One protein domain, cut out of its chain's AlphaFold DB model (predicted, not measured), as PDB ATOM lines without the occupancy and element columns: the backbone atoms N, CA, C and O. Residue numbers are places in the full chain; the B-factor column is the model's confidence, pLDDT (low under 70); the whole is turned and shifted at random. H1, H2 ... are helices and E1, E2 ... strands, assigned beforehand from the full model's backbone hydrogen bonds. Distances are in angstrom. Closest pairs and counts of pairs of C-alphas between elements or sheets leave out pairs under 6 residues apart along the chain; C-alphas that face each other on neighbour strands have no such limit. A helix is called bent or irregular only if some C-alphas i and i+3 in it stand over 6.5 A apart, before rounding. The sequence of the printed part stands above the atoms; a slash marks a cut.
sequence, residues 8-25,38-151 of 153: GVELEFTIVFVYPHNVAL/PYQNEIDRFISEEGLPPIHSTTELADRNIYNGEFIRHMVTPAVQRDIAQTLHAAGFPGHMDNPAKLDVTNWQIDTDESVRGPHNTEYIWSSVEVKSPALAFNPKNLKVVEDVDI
ATOM      1  N   GLY A   8     217.460 220.102 224.723       87.81
ATOM      2  CA  GLY A   8     217.280 218.677 224.476       87.81
ATOM      3  C   GLY A   8     216.033 218.191 225.203       87.81
ATOM      4  O   GLY A   8     215.547 218.863 226.115       87.81
ATOM      5  N   VAL A   9     215.508 217.055 224.769       89.62
ATOM      6  CA  VAL A   9     214.398 216.355 225.414       89.62
ATOM      7  C   VAL A   9     214.850 214.946 225.730       89.62
ATOM      8  O   VAL A   9     215.512 214.306 224.913       89.62
ATOM      9  N   GLU A  10     214.465 214.481 226.907       92.12
ATOM     10  CA  GLU A  10     214.696 213.122 227.367       92.12
ATOM     11  C   GLU A  10     213.330 212.494 227.655       92.12
ATOM     12  O   GLU A  10     212.457 213.124 228.259       92.12
ATOM     13  N   LEU A  11     213.120 211.282 227.144       90.19
ATOM     14  CA  LEU A  11     211.955 210.456 227.433       90.19
ATOM     15  C   LEU A  11     212.439 209.199 228.138       90.19
ATOM     16  O   LEU A  11     213.136 208.383 227.539       90.19
ATOM     17  N   GLU A  12     212.024 209.032 229.384       91.00
ATOM     18  CA  GLU A  12     212.315 207.847 230.179       91.00
ATOM     19  C   GLU A  12     211.018 207.084 230.424       91.00
ATOM     20  O   GLU A  12     210.009 207.643 230.865       91.00
ATOM     21  N   PHE A  13     211.014 205.794 230.113       88.69
ATOM     22  CA  PHE A  13     209.847 204.946 230.314       88.69
ATOM     23  C   PHE A  13     210.259 203.495 230.524       88.69
ATOM     24  O   PHE A  13     211.393 203.089 230.278       88.69
ATOM     25  N   THR A  14     209.309 202.687 230.988       86.88
ATOM     26  CA  THR A  14     209.498 201.241 231.086       86.88
ATOM     27  C   THR A  14     208.631 200.520 230.076       86.88
ATOM     28  O   THR A  14     207.469 200.863 229.847       86.88
ATOM     29  N   ILE A  15     209.210 199.495 229.466       83.81
ATOM     30  CA  ILE A  15     208.500 198.542 228.631       83.81
ATOM     31  C   ILE A  15     208.200 197.321 229.479       83.81
ATOM     32  O   ILE A  15     209.100 196.695 230.046       83.81
ATOM     33  N   VAL A  16     206.916 196.989 229.533       82.81
ATOM     34  CA  VAL A  16     206.402 195.797 230.190       82.81
ATOM     35  C   VAL A  16     206.278 194.663 229.175       82.81
ATOM     36  O   VAL A  16     205.797 194.866 228.057       82.81
ATOM     37  N   PHE A  17     206.714 193.461 229.537       79.12
ATOM     38  CA  PHE A  17     206.555 192.289 228.683       79.12
ATOM     39  C   PHE A  17     206.399 191.001 229.489       79.12
ATOM     40  O   PHE A  17     206.738 190.918 230.670       79.12
ATOM     41  N   VAL A  18     205.877 189.980 228.809       76.94
ATOM     42  CA  VAL A  18     205.844 188.601 229.296       76.94
ATOM     43  C   VAL A  18     206.815 187.761 228.481       76.94
ATOM     44  O   VAL A  18     206.907 187.903 227.256       76.94
ATOM     45  N   TYR A  19     207.538 186.879 229.158       72.38
ATOM     46  CA  TYR A  19     208.402 185.899 228.524       72.38
ATOM     47  C   TYR A  19     208.304 184.574 229.299       72.38
ATOM     48  O   TYR A  19     208.255 184.609 230.527       72.38
ATOM     49  N   PRO A  20     208.288 183.413 228.624       71.00
ATOM     50  CA  PRO A  20     208.305 183.239 227.171       71.00
ATOM     51  C   PRO A  20     207.015 183.664 226.473       71.00
ATOM     52  O   PRO A  20     205.990 183.907 227.096       71.00
ATOM     53  N   HIS A  21     207.070 183.796 225.146       65.06
ATOM     54  CA  HIS A  21     205.978 184.344 224.324       65.06
ATOM     55  C   HIS A  21     204.645 183.573 224.414       65.06
ATOM     56  O   HIS A  21     203.614 184.070 223.956       65.06
ATOM     57  N   ASN A  22     204.679 182.348 224.937       68.50
ATOM     58  CA  ASN A  22     203.538 181.470 225.184       68.50
ATOM     59  C   ASN A  22     202.971 181.591 226.612       68.50
ATOM     60  O   ASN A  22     201.966 180.946 226.902       68.50
ATOM     61  N   VAL A  23     203.571 182.406 227.486       73.94
ATOM     62  CA  VAL A  23     202.995 182.748 228.791       73.94
ATOM     63  C   VAL A  23     201.708 183.535 228.572       73.94
ATOM     64  O   VAL A  23     201.652 184.468 227.763       73.94
ATOM     65  N   ALA A  24     200.648 183.118 229.266       76.19
ATOM     66  CA  ALA A  24     199.391 183.846 229.271       76.19
ATOM     67  C   ALA A  24     199.624 185.252 229.837       76.19
ATOM     68  O   ALA A  24     200.353 185.415 230.811       76.19
ATOM     69  N   LEU A  25     199.020 186.268 229.220       74.62
ATOM     70  CA  LEU A  25     199.081 187.613 229.784       74.62
ATOM     71  C   LEU A  25     198.373 187.616 231.149       74.62
ATOM     72  O   LEU A  25     197.257 187.089 231.212       74.62
ATOM     73  N   PRO A  38     215.121 189.590 218.843       75.75
ATOM     74  CA  PRO A  38     216.571 189.678 218.846       75.75
ATOM     75  C   PRO A  38     217.154 189.194 217.512       75.75
ATOM     76  O   PRO A  38     216.621 188.275 216.883       75.75
ATOM     77  N   TYR A  39     218.228 189.827 217.067       82.00
ATOM     78  CA  TYR A  39     219.065 189.366 215.971       82.00
ATOM     79  C   TYR A  39     219.973 188.228 216.429       82.00
ATOM     80  O   TYR A  39     220.224 188.033 217.617       82.00
ATOM     81  N   GLN A  40     220.490 187.472 215.460       79.62
ATOM     82  CA  GLN A  40     221.348 186.328 215.750       79.62
ATOM     83  C   GLN A  40     222.619 186.738 216.501       79.62
ATOM     84  O   GLN A  40     223.001 186.063 217.441       79.62
ATOM     85  N   ASN A  41     223.222 187.881 216.170       81.75
ATOM     86  CA  ASN A  41     224.397 188.384 216.884       81.75
ATOM     87  C   ASN A  41     224.106 188.750 218.352       81.75
ATOM     88  O   ASN A  41     224.989 188.612 219.191       81.75
ATOM     89  N   GLU A  42     222.892 189.211 218.672       79.44
ATOM     90  CA  GLU A  42     222.461 189.481 220.052       79.44
ATOM     91  C   GLU A  42     222.350 188.160 220.832       79.44
ATOM     92  O   GLU A  42     222.864 188.061 221.946       79.44
ATOM     93  N   ILE A  43     221.783 187.124 220.198       78.88
ATOM     94  CA  ILE A  43     221.723 185.753 220.732       78.88
ATOM     95  C   ILE A  43     223.136 185.189 220.948       78.88
ATOM     96  O   ILE A  43     223.448 184.709 222.035       78.88
ATOM     97  N   ASP A  44     223.998 185.262 219.933       81.69
ATOM     98  CA  ASP A  44     225.358 184.717 219.967       81.69
ATOM     99  C   ASP A  44     226.201 185.390 221.054       81.69
ATOM    100  O   ASP A  44     226.943 184.723 221.779       81.69
ATOM    101  N   ARG A  45     226.054 186.713 221.205       80.19
ATOM    102  CA  ARG A  45     226.709 187.478 222.267       80.19
ATOM    103  C   ARG A  45     226.254 187.008 223.647       80.19
ATOM    104  O   ARG A  45     227.113 186.704 224.465       80.19
ATOM    105  N   PHE A  46     224.945 186.879 223.882       81.81
ATOM    106  CA  PHE A  46     224.415 186.377 225.156       81.81
ATOM    107  C   PHE A  46     224.947 184.976 225.489       81.81
ATOM    108  O   PHE A  46     225.409 184.738 226.600       81.81
ATOM    109  N   ILE A  47     224.951 184.060 224.511       81.38
ATOM    110  CA  ILE A  47     225.510 182.709 224.680       81.38
ATOM    111  C   ILE A  47     226.986 182.781 225.093       81.38
ATOM    112  O   ILE A  47     227.402 182.075 226.011       81.38
ATOM    113  N   SER A  48     227.769 183.622 224.412       81.19
ATOM    114  CA  SER A  48     229.199 183.776 224.674       81.19
ATOM    115  C   SER A  48     229.488 184.397 226.041       81.19
ATOM    116  O   SER A  48     230.422 183.957 226.707       81.19
ATOM    117  N   GLU A  49     228.743 185.426 226.440       82.06
ATOM    118  CA  GLU A  49     228.961 186.164 227.691       82.06
ATOM    119  C   GLU A  49     228.542 185.340 228.915       82.06
ATOM    120  O   GLU A  49     229.272 185.300 229.904       82.06
ATOM    121  N   GLU A  50     227.444 184.588 228.809       80.62
ATOM    122  CA  GLU A  50     226.944 183.718 229.881       80.62
ATOM    123  C   GLU A  50     227.583 182.313 229.881       80.62
ATOM    124  O   GLU A  50     227.247 181.466 230.712       80.62
ATOM    125  N   GLY A  51     228.487 182.023 228.938       79.06
ATOM    126  CA  GLY A  51     229.143 180.715 228.821       79.06
ATOM    127  C   GLY A  51     228.167 179.558 228.569       79.06
ATOM    128  O   GLY A  51     228.402 178.431 229.013       79.06
ATOM    129  N   LEU A  52     227.052 179.827 227.886       77.25
ATOM    130  CA  LEU A  52     226.007 178.840 227.628       77.25
ATOM    131  C   LEU A  52     226.403 177.917 226.461       77.25
ATOM    132  O   LEU A  52     227.068 178.350 225.519       77.25
ATOM    133  N   PRO A  53     225.974 176.640 226.459       76.75
ATOM    134  CA  PRO A  53     226.097 175.814 225.264       76.75
ATOM    135  C   PRO A  53     225.242 176.412 224.136       76.75
ATOM    136  O   PRO A  53     224.197 176.999 224.458       76.75
ATOM    137  N   PRO A  54     225.644 176.244 222.855       74.62
ATOM    138  CA  PRO A  54     224.957 176.829 221.707       74.62
ATOM    139  C   PRO A  54     223.449 176.636 221.799       74.62
ATOM    140  O   PRO A  54     222.975 175.535 222.066       74.62
ATOM    141  N   ILE A  55     222.715 177.728 221.617       68.62
ATOM    142  CA  ILE A  55     221.259 177.738 221.666       68.62
ATOM    143  C   ILE A  55     220.773 177.870 220.232       68.62
ATOM    144  O   ILE A  55     221.149 178.800 219.518       68.62
ATOM    145  N   HIS A  56     219.938 176.934 219.803       66.00
ATOM    146  CA  HIS A  56     219.477 176.849 218.420       66.00
ATOM    147  C   HIS A  56     218.146 177.577 218.187       66.00
ATOM    148  O   HIS A  56     217.710 177.710 217.043       66.00
ATOM    149  N   SER A  57     217.479 178.047 219.249       65.62
ATOM    150  CA  SER A  57     216.239 178.826 219.148       65.62
ATOM    151  C   SER A  57     215.943 179.669 220.394       65.62
ATOM    152  O   SER A  57     216.382 179.362 221.498       65.62
ATOM    153  N   THR A  58     215.104 180.697 220.247       61.91
ATOM    154  CA  THR A  58     214.566 181.465 221.386       61.91
ATOM    155  C   THR A  58     213.685 180.619 222.316       61.91
ATOM    156  O   THR A  58     213.570 180.922 223.499       61.91
ATOM    157  N   THR A  59     213.104 179.523 221.821       65.00
ATOM    158  CA  THR A  59     212.369 178.552 222.647       65.00
ATOM    159  C   THR A  59     213.304 177.795 223.588       65.00
ATOM    160  O   THR A  59     212.983 177.597 224.748       65.00
ATOM    161  N   GLU A  60     214.508 177.453 223.139       66.94
ATOM    162  CA  GLU A  60     215.488 176.771 223.988       66.94
ATOM    163  C   GLU A  60     216.050 177.697 225.084       66.94
ATOM    164  O   GLU A  60     216.304 177.253 226.202       66.94
ATOM    165  N   LEU A  61     216.174 179.004 224.806       65.25
ATOM    166  CA  LEU A  61     216.408 180.021 225.845       65.25
ATOM    167  C   LEU A  61     215.288 180.022 226.884       65.25
ATOM    168  O   LEU A  61     215.541 180.193 228.076       65.25
ATOM    169  N   ALA A  62     214.054 179.825 226.419       62.53
ATOM    170  CA  ALA A  62     212.903 179.835 227.288       62.53
ATOM    171  C   ALA A  62     212.840 178.629 228.234       62.53
ATOM    172  O   ALA A  62     212.578 178.759 229.431       62.53
ATOM    173  N   ASP A  63     213.141 177.450 227.706       62.47
ATOM    174  CA  ASP A  63     213.103 176.199 228.463       62.47
ATOM    175  C   ASP A  63     214.156 176.158 229.581       62.47
ATOM    176  O   ASP A  63     213.991 175.457 230.579       62.47
ATOM    177  N   ARG A  64     215.232 176.947 229.453       64.94
ATOM    178  CA  ARG A  64     216.286 177.065 230.472       64.94
ATOM    179  C   ARG A  64     215.923 178.007 231.627       64.94
ATOM    180  O   ARG A  64     216.677 178.076 232.593       64.94
ATOM    181  N   ASN A  65     214.781 178.701 231.555       59.94
ATOM    182  CA  ASN A  65     214.264 179.600 232.596       59.94
ATOM    183  C   ASN A  65     215.259 180.702 233.030       59.94
ATOM    184  O   ASN A  65     215.223 181.186 234.163       59.94
ATOM    185  N   ILE A  66     216.172 181.093 232.135       64.12
ATOM    186  CA  ILE A  66     217.171 182.137 232.384       64.12
ATOM    187  C   ILE A  66     216.520 183.483 232.061       64.12
ATOM    188  O   ILE A  66     216.738 184.054 230.999       64.12
ATOM    189  N   TYR A  67     215.667 183.963 232.966       67.12
ATOM    190  CA  TYR A  67     214.999 185.274 232.874       67.12
ATOM    191  C   TYR A  67     215.483 186.209 233.973       67.12
ATOM    192  O   TYR A  67     214.706 186.839 234.689       67.12
ATOM    193  N   ASN A  68     216.796 186.230 234.161       69.75
ATOM    194  CA  ASN A  68     217.449 187.118 235.105       69.75
ATOM    195  C   ASN A  68     217.697 188.497 234.462       69.75
ATOM    196  O   ASN A  68     217.358 188.743 233.301       69.75
ATOM    197  N   GLY A  69     218.311 189.400 235.229       71.50
ATOM    198  CA  GLY A  69     218.708 190.716 234.726       71.50
ATOM    199  C   GLY A  69     219.586 190.643 233.473       71.50
ATOM    200  O   GLY A  69     219.422 191.473 232.585       71.50
ATOM    201  N   GLU A  70     220.433 189.617 233.346       75.00
ATOM    202  CA  GLU A  70     221.317 189.452 232.186       75.00
ATOM    203  C   GLU A  70     220.540 189.131 230.906       75.00
ATOM    204  O   GLU A  70     220.799 189.727 229.864       75.00
ATOM    205  N   PHE A  71     219.505 188.287 230.967       77.50
ATOM    206  CA  PHE A  71     218.627 188.077 229.812       77.50
ATOM    207  C   PHE A  71     217.992 189.392 229.340       77.50
ATOM    208  O   PHE A  71     218.008 189.710 228.151       77.50
ATOM    209  N   ILE A  72     217.471 190.196 230.268       78.38
ATOM    210  CA  ILE A  72     216.865 191.490 229.928       78.38
ATOM    211  C   ILE A  72     217.916 192.397 229.282       78.38
ATOM    212  O   ILE A  72     217.697 192.911 228.185       78.38
ATOM    213  N   ARG A  73     219.075 192.531 229.926       79.88
ATOM    214  CA  ARG A  73     220.165 193.419 229.521       79.88
ATOM    215  C   ARG A  73     220.772 193.063 228.166       79.88
ATOM    216  O   ARG A  73     221.051 193.957 227.373       79.88
ATOM    217  N   HIS A  74     220.984 191.781 227.896       78.12
ATOM    218  CA  HIS A  74     221.733 191.326 226.725       78.12
ATOM    219  C   HIS A  74     220.846 190.969 225.529       78.12
ATOM    220  O   HIS A  74     221.320 191.047 224.390       78.12
ATOM    221  N   MET A  75     219.571 190.631 225.768       79.88
ATOM    222  CA  MET A  75     218.632 190.206 224.725       79.88
ATOM    223  C   MET A  75     217.492 191.192 224.492       79.88
ATOM    224  O   MET A  75     217.231 191.570 223.350       79.88
ATOM    225  N   VAL A  76     216.787 191.592 225.551       81.62
ATOM    226  CA  VAL A  76     215.554 192.383 225.411       81.62
ATOM    227  C   VAL A  76     215.873 193.844 225.150       81.62
ATOM    228  O   VAL A  76     215.397 194.405 224.164       81.62
ATOM    229  N   THR A  77     216.708 194.441 225.996       84.94
ATOM    230  CA  THR A  77     217.100 195.846 225.900       84.94
ATOM    231  C   THR A  77     217.669 196.188 224.515       84.94
ATOM    232  O   THR A  77     217.156 197.120 223.902       84.94
ATOM    233  N   PRO A  78     218.626 195.436 223.932       85.06
ATOM    234  CA  PRO A  78     219.170 195.769 222.614       85.06
ATOM    235  C   PRO A  78     218.125 195.665 221.495       85.06
ATOM    236  O   PRO A  78     218.065 196.525 220.616       85.06
ATOM    237  N   ALA A  79     217.242 194.661 221.561       85.62
ATOM    238  CA  ALA A  79     216.171 194.494 220.584       85.62
ATOM    239  C   ALA A  79     215.151 195.647 220.643       85.62
ATOM    240  O   ALA A  79     214.699 196.121 219.602       85.62
ATOM    241  N   VAL A  80     214.823 196.115 221.850       87.56
ATOM    242  CA  VAL A  80     213.988 197.301 222.091       87.56
ATOM    243  C   VAL A  80     214.665 198.566 221.571       87.56
ATOM    244  O   VAL A  80     214.063 199.313 220.802       87.56
ATOM    245  N   GLN A  81     215.920 198.801 221.960       89.88
ATOM    246  CA  GLN A  81     216.680 199.987 221.565       89.88
ATOM    247  C   GLN A  81     216.749 200.110 220.043       89.88
ATOM    248  O   GLN A  81     216.543 201.186 219.481       89.88
ATOM    249  N   ARG A  82     216.976 198.983 219.367       89.06
ATOM    250  CA  ARG A  82     216.986 198.894 217.910       89.06
ATOM    251  C   ARG A  82     215.628 199.198 217.282       89.06
ATOM    252  O   ARG A  82     215.590 199.903 216.279       89.06
ATOM    253  N   ASP A  83     214.533 198.680 217.827       88.00
ATOM    254  CA  ASP A  83     213.181 198.937 217.306       88.00
ATOM    255  C   ASP A  83     212.795 200.423 217.430       88.00
ATOM    256  O   ASP A  83     212.277 201.031 216.488       88.00
ATOM    257  N   ILE A  84     213.163 201.055 218.549       88.94
ATOM    258  CA  ILE A  84     212.993 202.499 218.754       88.94
ATOM    259  C   ILE A  84     213.861 203.287 217.768       88.94
ATOM    260  O   ILE A  84     213.359 204.196 217.104       88.94
ATOM    261  N   ALA A  85     215.137 202.921 217.612       90.56
ATOM    262  CA  ALA A  85     216.032 203.562 216.649       90.56
ATOM    263  C   ALA A  85     215.500 203.443 215.209       90.56
ATOM    264  O   ALA A  85     215.493 204.428 214.471       90.56
ATOM    265  N   GLN A  86     214.976 202.273 214.826       88.50
ATOM    266  CA  GLN A  86     214.319 202.048 213.534       88.50
ATOM    267  C   GLN A  86     213.095 202.945 213.348       88.50
ATOM    268  O   GLN A  86     212.921 203.532 212.279       88.50
ATOM    269  N   THR A  87     212.274 203.088 214.388       87.88
ATOM    270  CA  THR A  87     211.083 203.947 214.372       87.88
ATOM    271  C   THR A  87     211.457 205.421 214.203       87.88
ATOM    272  O   THR A  87     210.895 206.105 213.345       87.88
ATOM    273  N   LEU A  88     212.450 205.907 214.956       87.94
ATOM    274  CA  LEU A  88     212.967 207.273 214.833       87.94
ATOM    275  C   LEU A  88     213.556 207.526 213.441       87.94
ATOM    276  O   LEU A  88     213.236 208.532 212.803       87.94
ATOM    277  N   HIS A  89     214.356 206.588 212.931       88.81
ATOM    278  CA  HIS A  89     214.944 206.686 211.599       88.81
ATOM    279  C   HIS A  89     213.875 206.732 210.499       88.81
ATOM    280  O   HIS A  89     213.943 207.574 209.604       88.81
ATOM    281  N   ALA A  90     212.847 205.881 210.586       85.38
ATOM    282  CA  ALA A  90     211.726 205.869 209.646       85.38
ATOM    283  C   ALA A  90     210.919 207.181 209.665       85.38
ATOM    284  O   ALA A  90     210.374 207.584 208.638       85.38
ATOM    285  N   ALA A  91     210.880 207.870 210.808       84.62
ATOM    286  CA  ALA A  91     210.289 209.199 210.946       84.62
ATOM    287  C   ALA A  91     211.219 210.346 210.485       84.62
ATOM    288  O   ALA A  91     210.831 211.512 210.536       84.62
ATOM    289  N   GLY A  92     212.426 210.035 209.996       88.50
ATOM    290  CA  GLY A  92     213.386 211.009 209.472       88.50
ATOM    291  C   GLY A  92     214.299 211.632 210.530       88.50
ATOM    292  O   GLY A  92     214.952 212.639 210.247       88.50
ATOM    293  N   PHE A  93     214.359 211.061 211.736       89.56
ATOM    294  CA  PHE A  93     215.246 211.529 212.796       89.56
ATOM    295  C   PHE A  93     216.634 210.865 212.714       89.56
ATOM    296  O   PHE A  93     216.740 209.680 212.390       89.56
ATOM    297  N   PRO A  94     217.718 211.611 213.000       90.25
ATOM    298  CA  PRO A  94     219.075 211.069 212.983       90.25
ATOM    299  C   PRO A  94     219.299 210.138 214.183       90.25
ATOM    300  O   PRO A  94     218.983 210.510 215.308       90.25
ATOM    301  N   GLY A  95     219.844 208.942 213.971       89.12
ATOM    302  CA  GLY A  95     220.096 207.967 215.034       89.12
ATOM    303  C   GLY A  95     221.109 206.907 214.606       89.12
ATOM    304  O   GLY A  95     221.221 206.586 213.419       89.12
ATOM    305  N   HIS A  96     221.850 206.354 215.569       88.38
ATOM    306  CA  HIS A  96     222.799 205.263 215.325       88.38
ATOM    307  C   HIS A  96     222.061 203.921 215.290       88.38
ATOM    308  O   HIS A  96     221.639 203.413 216.320       88.38
ATOM    309  N   MET A  97     221.929 203.319 214.109       86.31
ATOM    310  CA  MET A  97     221.192 202.055 213.945       86.31
ATOM    311  C   MET A  97     221.955 200.838 214.490       86.31
ATOM    312  O   MET A  97     221.345 199.925 215.040       86.31
ATOM    313  N   ASP A  98     223.284 200.841 214.356       84.88
ATOM    314  CA  ASP A  98     224.147 199.727 214.778       84.88
ATOM    315  C   ASP A  98     224.542 199.806 216.260       84.88
ATOM    316  O   ASP A  98     224.950 198.813 216.859       84.88
ATOM    317  N   ASN A  99     224.452 201.000 216.852       88.50
ATOM    318  CA  ASN A  99     224.716 201.231 218.268       88.50
ATOM    319  C   ASN A  99     223.836 202.381 218.793       88.50
ATOM    320  O   ASN A  99     224.333 203.502 218.930       88.50
ATOM    321  N   PRO A 100     222.545 202.122 219.072       90.81
ATOM    322  CA  PRO A 100     221.599 203.147 219.519       90.81
ATOM    323  C   PRO A 100     222.027 203.894 220.789       90.81
ATOM    324  O   PRO A 100     221.726 205.076 220.930       90.81
ATOM    325  N   ALA A 101     222.787 203.242 221.674       89.69
ATOM    326  CA  ALA A 101     223.290 203.827 222.917       89.69
ATOM    327  C   ALA A 101     224.559 204.684 222.729       89.69
ATOM    328  O   ALA A 101     225.095 205.231 223.692       89.69
ATOM    329  N   LYS A 102     225.089 204.805 221.504       91.50
ATOM    330  CA  LYS A 102     226.299 205.590 221.243       91.50
ATOM    331  C   LYS A 102     226.070 207.062 221.588       91.50
ATOM    332  O   LYS A 102     225.262 207.733 220.952       91.50
ATOM    333  N   LEU A 103     226.878 207.574 222.515       89.94
ATOM    334  CA  LEU A 103     226.884 208.986 222.877       89.94
ATOM    335  C   LEU A 103     227.315 209.853 221.684       89.94
ATOM    336  O   LEU A 103     228.481 209.852 221.278       89.94
ATOM    337  N   ASP A 104     226.365 210.601 221.130       89.56
ATOM    338  CA  ASP A 104     226.573 211.533 220.025       89.56
ATOM    339  C   ASP A 104     225.516 212.640 220.070       89.56
ATOM    340  O   ASP A 104     224.353 212.424 219.750       89.56
ATOM    341  N   VAL A 105     225.946 213.856 220.409       86.88
ATOM    342  CA  VAL A 105     225.068 215.024 220.604       86.88
ATOM    343  C   VAL A 105     224.334 215.483 219.336       86.88
ATOM    344  O   VAL A 105     223.479 216.368 219.407       86.88
ATOM    345  N   THR A 106     224.686 214.929 218.173       88.50
ATOM    346  CA  THR A 106     224.057 215.234 216.880       88.50
ATOM    347  C   THR A 106     222.996 214.213 216.462       88.50
ATOM    348  O   THR A 106     222.266 214.457 215.500       88.50
ATOM    349  N   ASN A 107     222.869 213.106 217.195       92.00
ATOM    350  CA  ASN A 107     221.933 212.020 216.930       92.00
ATOM    351  C   ASN A 107     221.013 211.790 218.135       92.00
ATOM    352  O   ASN A 107     221.315 212.196 219.253       92.00
ATOM    353  N   TRP A 108     219.882 211.132 217.901       93.62
ATOM    354  CA  TRP A 108     219.091 210.560 218.980       93.62
ATOM    355  C   TRP A 108     219.843 209.376 219.590       93.62
ATOM    356  O   TRP A 108     220.343 208.514 218.860       93.62
ATOM    357  N   GLN A 109     219.904 209.344 220.918       95.19
ATOM    358  CA  GLN A 109     220.495 208.262 221.699       95.19
ATOM    359  C   GLN A 109     219.375 207.466 222.368       95.19
ATOM    360  O   GLN A 109     218.441 208.054 222.912       95.19
ATOM    361  N   ILE A 110     219.463 206.140 222.312       94.25
ATOM    362  CA  ILE A 110     218.535 205.229 222.976       94.25
ATOM    363  C   ILE A 110     219.355 204.367 223.931       94.25
ATOM    364  O   ILE A 110     220.100 203.488 223.494       94.25
ATOM    365  N   ASP A 111     219.230 204.639 225.222       93.56
ATOM    366  CA  ASP A 111     219.988 204.013 226.301       93.56
ATOM    367  C   ASP A 111     219.044 203.337 227.311       93.56
ATOM    368  O   ASP A 111     217.832 203.236 227.091       93.56
ATOM    369  N   THR A 112     219.599 202.815 228.397       89.25
ATOM    370  CA  THR A 112     218.849 202.382 229.579       89.25
ATOM    371  C   THR A 112     219.023 203.378 230.706       89.25
ATOM    372  O   THR A 112     220.149 203.784 230.984       89.25
ATOM    373  N   ASP A 113     217.944 203.653 231.430       84.94
ATOM    374  CA  ASP A 113     218.017 204.387 232.687       84.94
ATOM    375  C   ASP A 113     217.609 203.487 233.862       84.94
ATOM    376  O   ASP A 113     216.498 202.963 233.923       84.94
ATOM    377  N   GLU A 114     218.519 203.277 234.809       81.44
ATOM    378  CA  GLU A 114     218.259 202.476 236.009       81.44
ATOM    379  C   GLU A 114     217.409 203.214 237.058       81.44
ATOM    380  O   GLU A 114     216.992 202.597 238.054       81.44
ATOM    381  N   SER A 115     217.181 204.518 236.870       84.56
ATOM    382  CA  SER A 115     216.376 205.359 237.754       84.56
ATOM    383  C   SER A 115     214.875 205.105 237.577       84.56
ATOM    384  O   SER A 115     214.141 205.063 238.571       84.56
ATOM    385  N   VAL A 116     214.427 204.799 236.354       83.38
ATOM    386  CA  VAL A 116     213.047 204.386 236.080       83.38
ATOM    387  C   VAL A 116     212.907 202.873 236.202       83.38
ATOM    388  O   VAL A 116     213.448 202.095 235.420       83.38
ATOM    389  N   ARG A 117     212.133 202.433 237.196       81.81
ATOM    390  CA  ARG A 117     211.906 201.011 237.480       81.81
ATOM    391  C   ARG A 117     210.429 200.678 237.422       81.81
ATOM    392  O   ARG A 117     209.582 201.468 237.832       81.81
ATOM    393  N   GLY A 118     210.137 199.477 236.934       81.75
ATOM    394  CA  GLY A 118     208.800 198.912 237.033       81.75
ATOM    395  C   GLY A 118     208.405 198.626 238.489       81.75
ATOM    396  O   GLY A 118     209.269 198.569 239.371       81.75
ATOM    397  N   PRO A 119     207.109 198.408 238.763       81.94
ATOM    398  CA  PRO A 119     206.642 197.949 240.061       81.94
ATOM    399  C   PRO A 119     207.311 196.631 240.469       81.94
ATOM    400  O   PRO A 119     207.572 195.747 239.653       81.94
ATOM    401  N   HIS A 120     207.567 196.482 241.766       77.88
ATOM    402  CA  HIS A 120     208.095 195.242 242.327       77.88
ATOM    403  C   HIS A 120     206.997 194.180 242.482       77.88
ATOM    404  O   HIS A 120     205.825 194.507 242.655       77.88
ATOM    405  N   ASN A 121     207.401 192.905 242.506       77.94
ATOM    406  CA  ASN A 121     206.530 191.748 242.757       77.94
ATOM    407  C   ASN A 121     205.378 191.579 241.748       77.94
ATOM    408  O   ASN A 121     204.306 191.096 242.106       77.94
ATOM    409  N   THR A 122     205.593 191.969 240.492       79.62
ATOM    410  CA  THR A 122     204.653 191.704 239.397       79.62
ATOM    411  C   THR A 122     205.060 190.459 238.621       79.62
ATOM    412  O   THR A 122     206.244 190.150 238.532       79.62
ATOM    413  N   GLU A 123     204.099 189.805 237.970       77.06
ATOM    414  CA  GLU A 123     204.373 188.730 236.999       77.06
ATOM    415  C   GLU A 123     205.022 189.247 235.703       77.06
ATOM    416  O   GLU A 123     205.500 188.473 234.876       77.06
ATOM    417  N   TYR A 124     205.041 190.567 235.527       80.25
ATOM    418  CA  TYR A 124     205.663 191.228 234.398       80.25
ATOM    419  C   TYR A 124     207.167 191.411 234.563       80.25
ATOM    420  O   TYR A 124     207.672 191.665 235.660       80.25
ATOM    421  N   ILE A 125     207.854 191.377 233.424       80.31
ATOM    422  CA  ILE A 125     209.244 191.789 233.303       80.31
ATOM    423  C   ILE A 125     209.273 193.219 232.766       80.31
ATOM    424  O   ILE A 125     208.505 193.576 231.870       80.31
ATOM    425  N   TRP A 126     210.166 194.030 233.326       84.12
ATOM    426  CA  TRP A 126     210.295 195.445 233.008       84.12
ATOM    427  C   TRP A 126     211.686 195.724 232.449       84.12
ATOM    428  O   TRP A 126     212.688 195.321 233.036       84.12
ATOM    429  N   SER A 127     211.738 196.417 231.317       85.38
ATOM    430  CA  SER A 127     212.968 196.947 230.727       85.38
ATOM    431  C   SER A 127     212.861 198.465 230.713       85.38
ATOM    432  O   SER A 127     211.872 199.005 230.217       85.38
ATOM    433  N   SER A 128     213.830 199.148 231.314       89.44
ATOM    434  CA  SER A 128     213.879 200.604 231.307       89.44
ATOM    435  C   SER A 128     214.560 201.112 230.045       89.44
ATOM    436  O   SER A 128     215.517 200.517 229.543       89.44
ATOM    437  N   VAL A 129     214.035 202.210 229.518       90.06
ATOM    438  CA  VAL A 129     214.490 202.822 228.277       90.06
ATOM    439  C   VAL A 129     214.558 204.323 228.468       90.06
ATOM    440  O   VAL A 129     213.644 204.930 229.022       90.06
ATOM    441  N   GLU A 130     215.624 204.905 227.946       94.12
ATOM    442  CA  GLU A 130     215.852 206.338 227.905       94.12
ATOM    443  C   GLU A 130     216.106 206.761 226.456       94.12
ATOM    444  O   GLU A 130     216.940 206.180 225.761       94.12
ATOM    445  N   VAL A 131     215.379 207.765 225.975       93.25
ATOM    446  CA  VAL A 131     215.511 208.310 224.621       93.25
ATOM    447  C   VAL A 131     215.893 209.779 224.723       93.25
ATOM    448  O   VAL A 131     215.092 210.594 225.180       93.25
ATOM    449  N   LYS A 132     217.095 210.131 224.267       94.12
ATOM    450  CA  LYS A 132     217.631 211.499 224.307       94.12
ATOM    451  C   LYS A 132     217.660 212.103 222.921       94.12
ATOM    452  O   LYS A 132     218.197 211.504 221.986       94.12
ATOM    453  N   SER A 133     217.120 213.306 222.787       91.94
ATOM    454  CA  SER A 133     217.229 214.074 221.553       91.94
ATOM    455  C   SER A 133     218.643 214.642 221.382       91.94
ATOM    456  O   SER A 133     219.330 214.917 222.369       91.94
ATOM    457  N   PRO A 134     219.061 214.951 220.143       91.00
ATOM    458  CA  PRO A 134     220.230 215.793 219.924       91.00
ATOM    459  C   PRO A 134     220.022 217.198 220.508       91.00
ATOM    460  O   PRO A 134     218.900 217.598 220.837       91.00
ATOM    461  N   ALA A 135     221.098 217.984 220.576       89.00
ATOM    462  CA  ALA A 135     221.008 219.398 220.934       89.00
ATOM    463  C   ALA A 135     220.306 220.185 219.812       89.00
ATOM    464  O   ALA A 135     220.888 220.484 218.765       89.00
ATOM    465  N   LEU A 136     219.039 220.530 220.024       86.19
ATOM    466  CA  LEU A 136     218.217 221.258 219.067       86.19
ATOM    467  C   LEU A 136     218.366 222.763 219.268       86.19
ATOM    468  O   LEU A 136     218.342 223.267 220.388       86.19
ATOM    469  N   ALA A 137     218.457 223.518 218.173       87.94
ATOM    470  CA  ALA A 137     218.386 224.974 218.241       87.94
ATOM    471  C   ALA A 137     217.014 225.419 218.775       87.94
ATOM    472  O   ALA A 137     215.984 224.932 218.308       87.94
ATOM    473  N   PHE A 138     216.996 226.374 219.702       87.25
ATOM    474  CA  PHE A 138     215.775 226.912 220.293       87.25
ATOM    475  C   PHE A 138     215.041 227.804 219.284       87.25
ATOM    476  O   PHE A 138     215.301 229.001 219.161       87.25
ATOM    477  N   ASN A 139     214.157 227.195 218.495       86.75
ATOM    478  CA  ASN A 139     213.362 227.865 217.473       86.75
ATOM    479  C   ASN A 139     211.971 227.214 217.345       86.75
ATOM    480  O   ASN A 139     211.802 226.058 217.744       86.75
ATOM    481  N   PRO A 140     210.982 227.912 216.753       88.00
ATOM    482  CA  PRO A 140     209.612 227.401 216.653       88.00
ATOM    483  C   PRO A 140     209.489 226.052 215.936       88.00
ATOM    484  O   PRO A 140     208.650 225.240 216.308       88.00
ATOM    485  N   LYS A 141     210.336 225.781 214.932       86.69
ATOM    486  CA  LYS A 141     210.310 224.513 214.190       86.69
ATOM    487  C   LYS A 141     210.674 223.334 215.095       86.69
ATOM    488  O   LYS A 141     209.989 222.322 215.068       86.69
ATOM    489  N   ASN A 142     211.732 223.469 215.892       83.88
ATOM    490  CA  ASN A 142     212.193 222.407 216.785       83.88
ATOM    491  C   ASN A 142     211.277 222.241 218.005       83.88
ATOM    492  O   ASN A 142     211.058 221.115 218.435       83.88
ATOM    493  N   LEU A 143     210.703 223.329 218.529       84.19
ATOM    494  CA  LEU A 143     209.689 223.249 219.588       84.19
ATOM    495  C   LEU A 143     208.446 222.493 219.107       84.19
ATOM    496  O   LEU A 143     207.932 221.639 219.823       84.19
ATOM    497  N   LYS A 144     208.023 222.732 217.860       83.31
ATOM    498  CA  LYS A 144     206.862 222.051 217.288       83.31
ATOM    499  C   LYS A 144     207.053 220.537 217.157       83.31
ATOM    500  O   LYS A 144     206.116 219.787 217.394       83.31
ATOM    501  N   VAL A 145     208.270 220.092 216.833       77.06
ATOM    502  CA  VAL A 145     208.616 218.660 216.786       77.06
ATOM    503  C   VAL A 145     208.404 217.996 218.145       77.06
ATOM    504  O   VAL A 145     207.901 216.884 218.184       77.06
ATOM    505  N   VAL A 146     208.750 218.672 219.244       72.50
ATOM    506  CA  VAL A 146     208.546 218.140 220.601       72.50
ATOM    507  C   VAL A 146     207.072 218.137 220.987       72.50
ATOM    508  O   VAL A 146     206.588 217.136 221.497       72.50
ATOM    509  N   GLU A 147     206.342 219.217 220.705       76.62
ATOM    510  CA  GLU A 147     204.896 219.280 220.968       76.62
ATOM    511  C   GLU A 147     204.117 218.178 220.234       76.62
ATOM    512  O   GLU A 147     203.169 217.619 220.776       76.62
ATOM    513  N   ASP A 148     204.510 217.849 219.002       69.88
ATOM    514  CA  ASP A 148     203.829 216.826 218.203       69.88
ATOM    515  C   ASP A 148     204.127 215.391 218.681       69.88
ATOM    516  O   ASP A 148     203.396 214.469 218.315       69.88
ATOM    517  N   VAL A 149     205.147 215.190 219.527       62.12
ATOM    518  CA  VAL A 149     205.381 213.916 220.234       62.12
ATOM    519  C   VAL A 149     204.367 213.718 221.373       62.12
ATOM    520  O   VAL A 149     204.042 212.578 221.700       62.12
ATOM    521  N   ASP A 150     203.803 214.800 221.923       47.97
ATOM    522  CA  ASP A 150     202.916 214.793 223.100       47.97
ATOM    523  C   ASP A 150     201.423 214.572 222.755       47.97
ATOM    524  O   ASP A 150     200.564 214.460 223.627       47.97
ATOM    525  N   ILE A 151     201.064 214.490 221.466       39.47
ATOM    526  CA  ILE A 151     199.664 214.380 221.029       39.47
ATOM    527  C   ILE A 151     199.530 213.301 219.956       39.47
ATOM    528  O   ILE A 151     199.613 213.602 218.766       39.47
TER     529      ILE A 151
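What this domain is: This is residues 8 to 25 and 38 to 151 of the 153 residues of an uncharacterized protein of Hyaloscypha bicolor E (UniProt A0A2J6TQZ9). A long two-stranded antiparallel ribbon, E1 beside E3, is widened at one end of E3 by the short strand E2, and the long helix H3 packs slantwise over E3. H1 packs on residues 71 to 78 of H3, while the small helix H2 and helix H4 lie towards opposite ends of the elongated outline, neither touching another helix. The printed part has 132 residues with four named helices and three named strands, in the order E1 H1 H2 H3 E2 E3 H4; the sheet E1 - E3 - E2 is antiparallel and the class is mixed, helices and strands. It is only just compact, close to loose, with a radius of gyration of the C-alphas of 16.9 A and spans of 53 by 31 by 23 A.

Where its parts are: Find C-alpha 10 at (214.696, 213.122, 227.367); from there E1 runs through residues 10 to 17, 22.4 A long. Beside it look for E3, residues 125 to 132, 23.2 A, and then for E2, the three residues 109 to 111. H3, residues 69 to 90, runs 30.1 A from C-alpha 69 at (218.708, 190.716, 234.726). H1 is residues 40 to 49, 14.2 A, and H2 is residues 58 to 63. H4, residues 140 to 149, 14.6 A, ends at C-alpha 149, (205.381, 213.916, 220.234).

How they stand to each other: Start at the inner strand E3. It is antiparallel to the edge strand E1 at 159 degrees; look at N 11 and O 131, 2.9 A, and N 15 and O 127, 2.8 A, within hydrogen-bond range. The other edge strand, E2, is antiparallel to E3 at 155 degrees, with N 111 and O 130 at 2.8 A; E2 and E3 form a hairpin. H3 is on the sheet, making two layers, a helix on one face of a sheet; its height over the sheet is 6.9 A. It lies over E3, slantwise to the strands at 43 degrees on the local plane, and the closest C-alphas of the two are those of Thr 77 and Ser 127, 6.4 A. H3 has a kink of 32 degrees near residue 76 and is only just irregular: C-alphas 74 and 77 are 6.53 A apart. H1 touches H3 at a shallow tilt of 27 degrees, opposite ways; their closest C-alphas are those of Phe 46 and His 74, 5.8 A. H4 and H3 are apart. Every O i to N i+4 pair is within hydrogen-bond range in H1 and H2; 15 of 18 are in H3 and 5 of 6 in H4.

The domain as a whole: The two C-alphas farthest apart are those of Pro 53 and Pro 140, 54.8 A. Residues 26 to 37 are not printed, and C-alphas 25 and 38 are 20.7 A apart across this cut. The links H3 to E2 and E2 to E3 are long. The mean pLDDT of the printed part is 81.2; look for values under 70 at residues 21 to 22, 55 to 68 and 148 to 151.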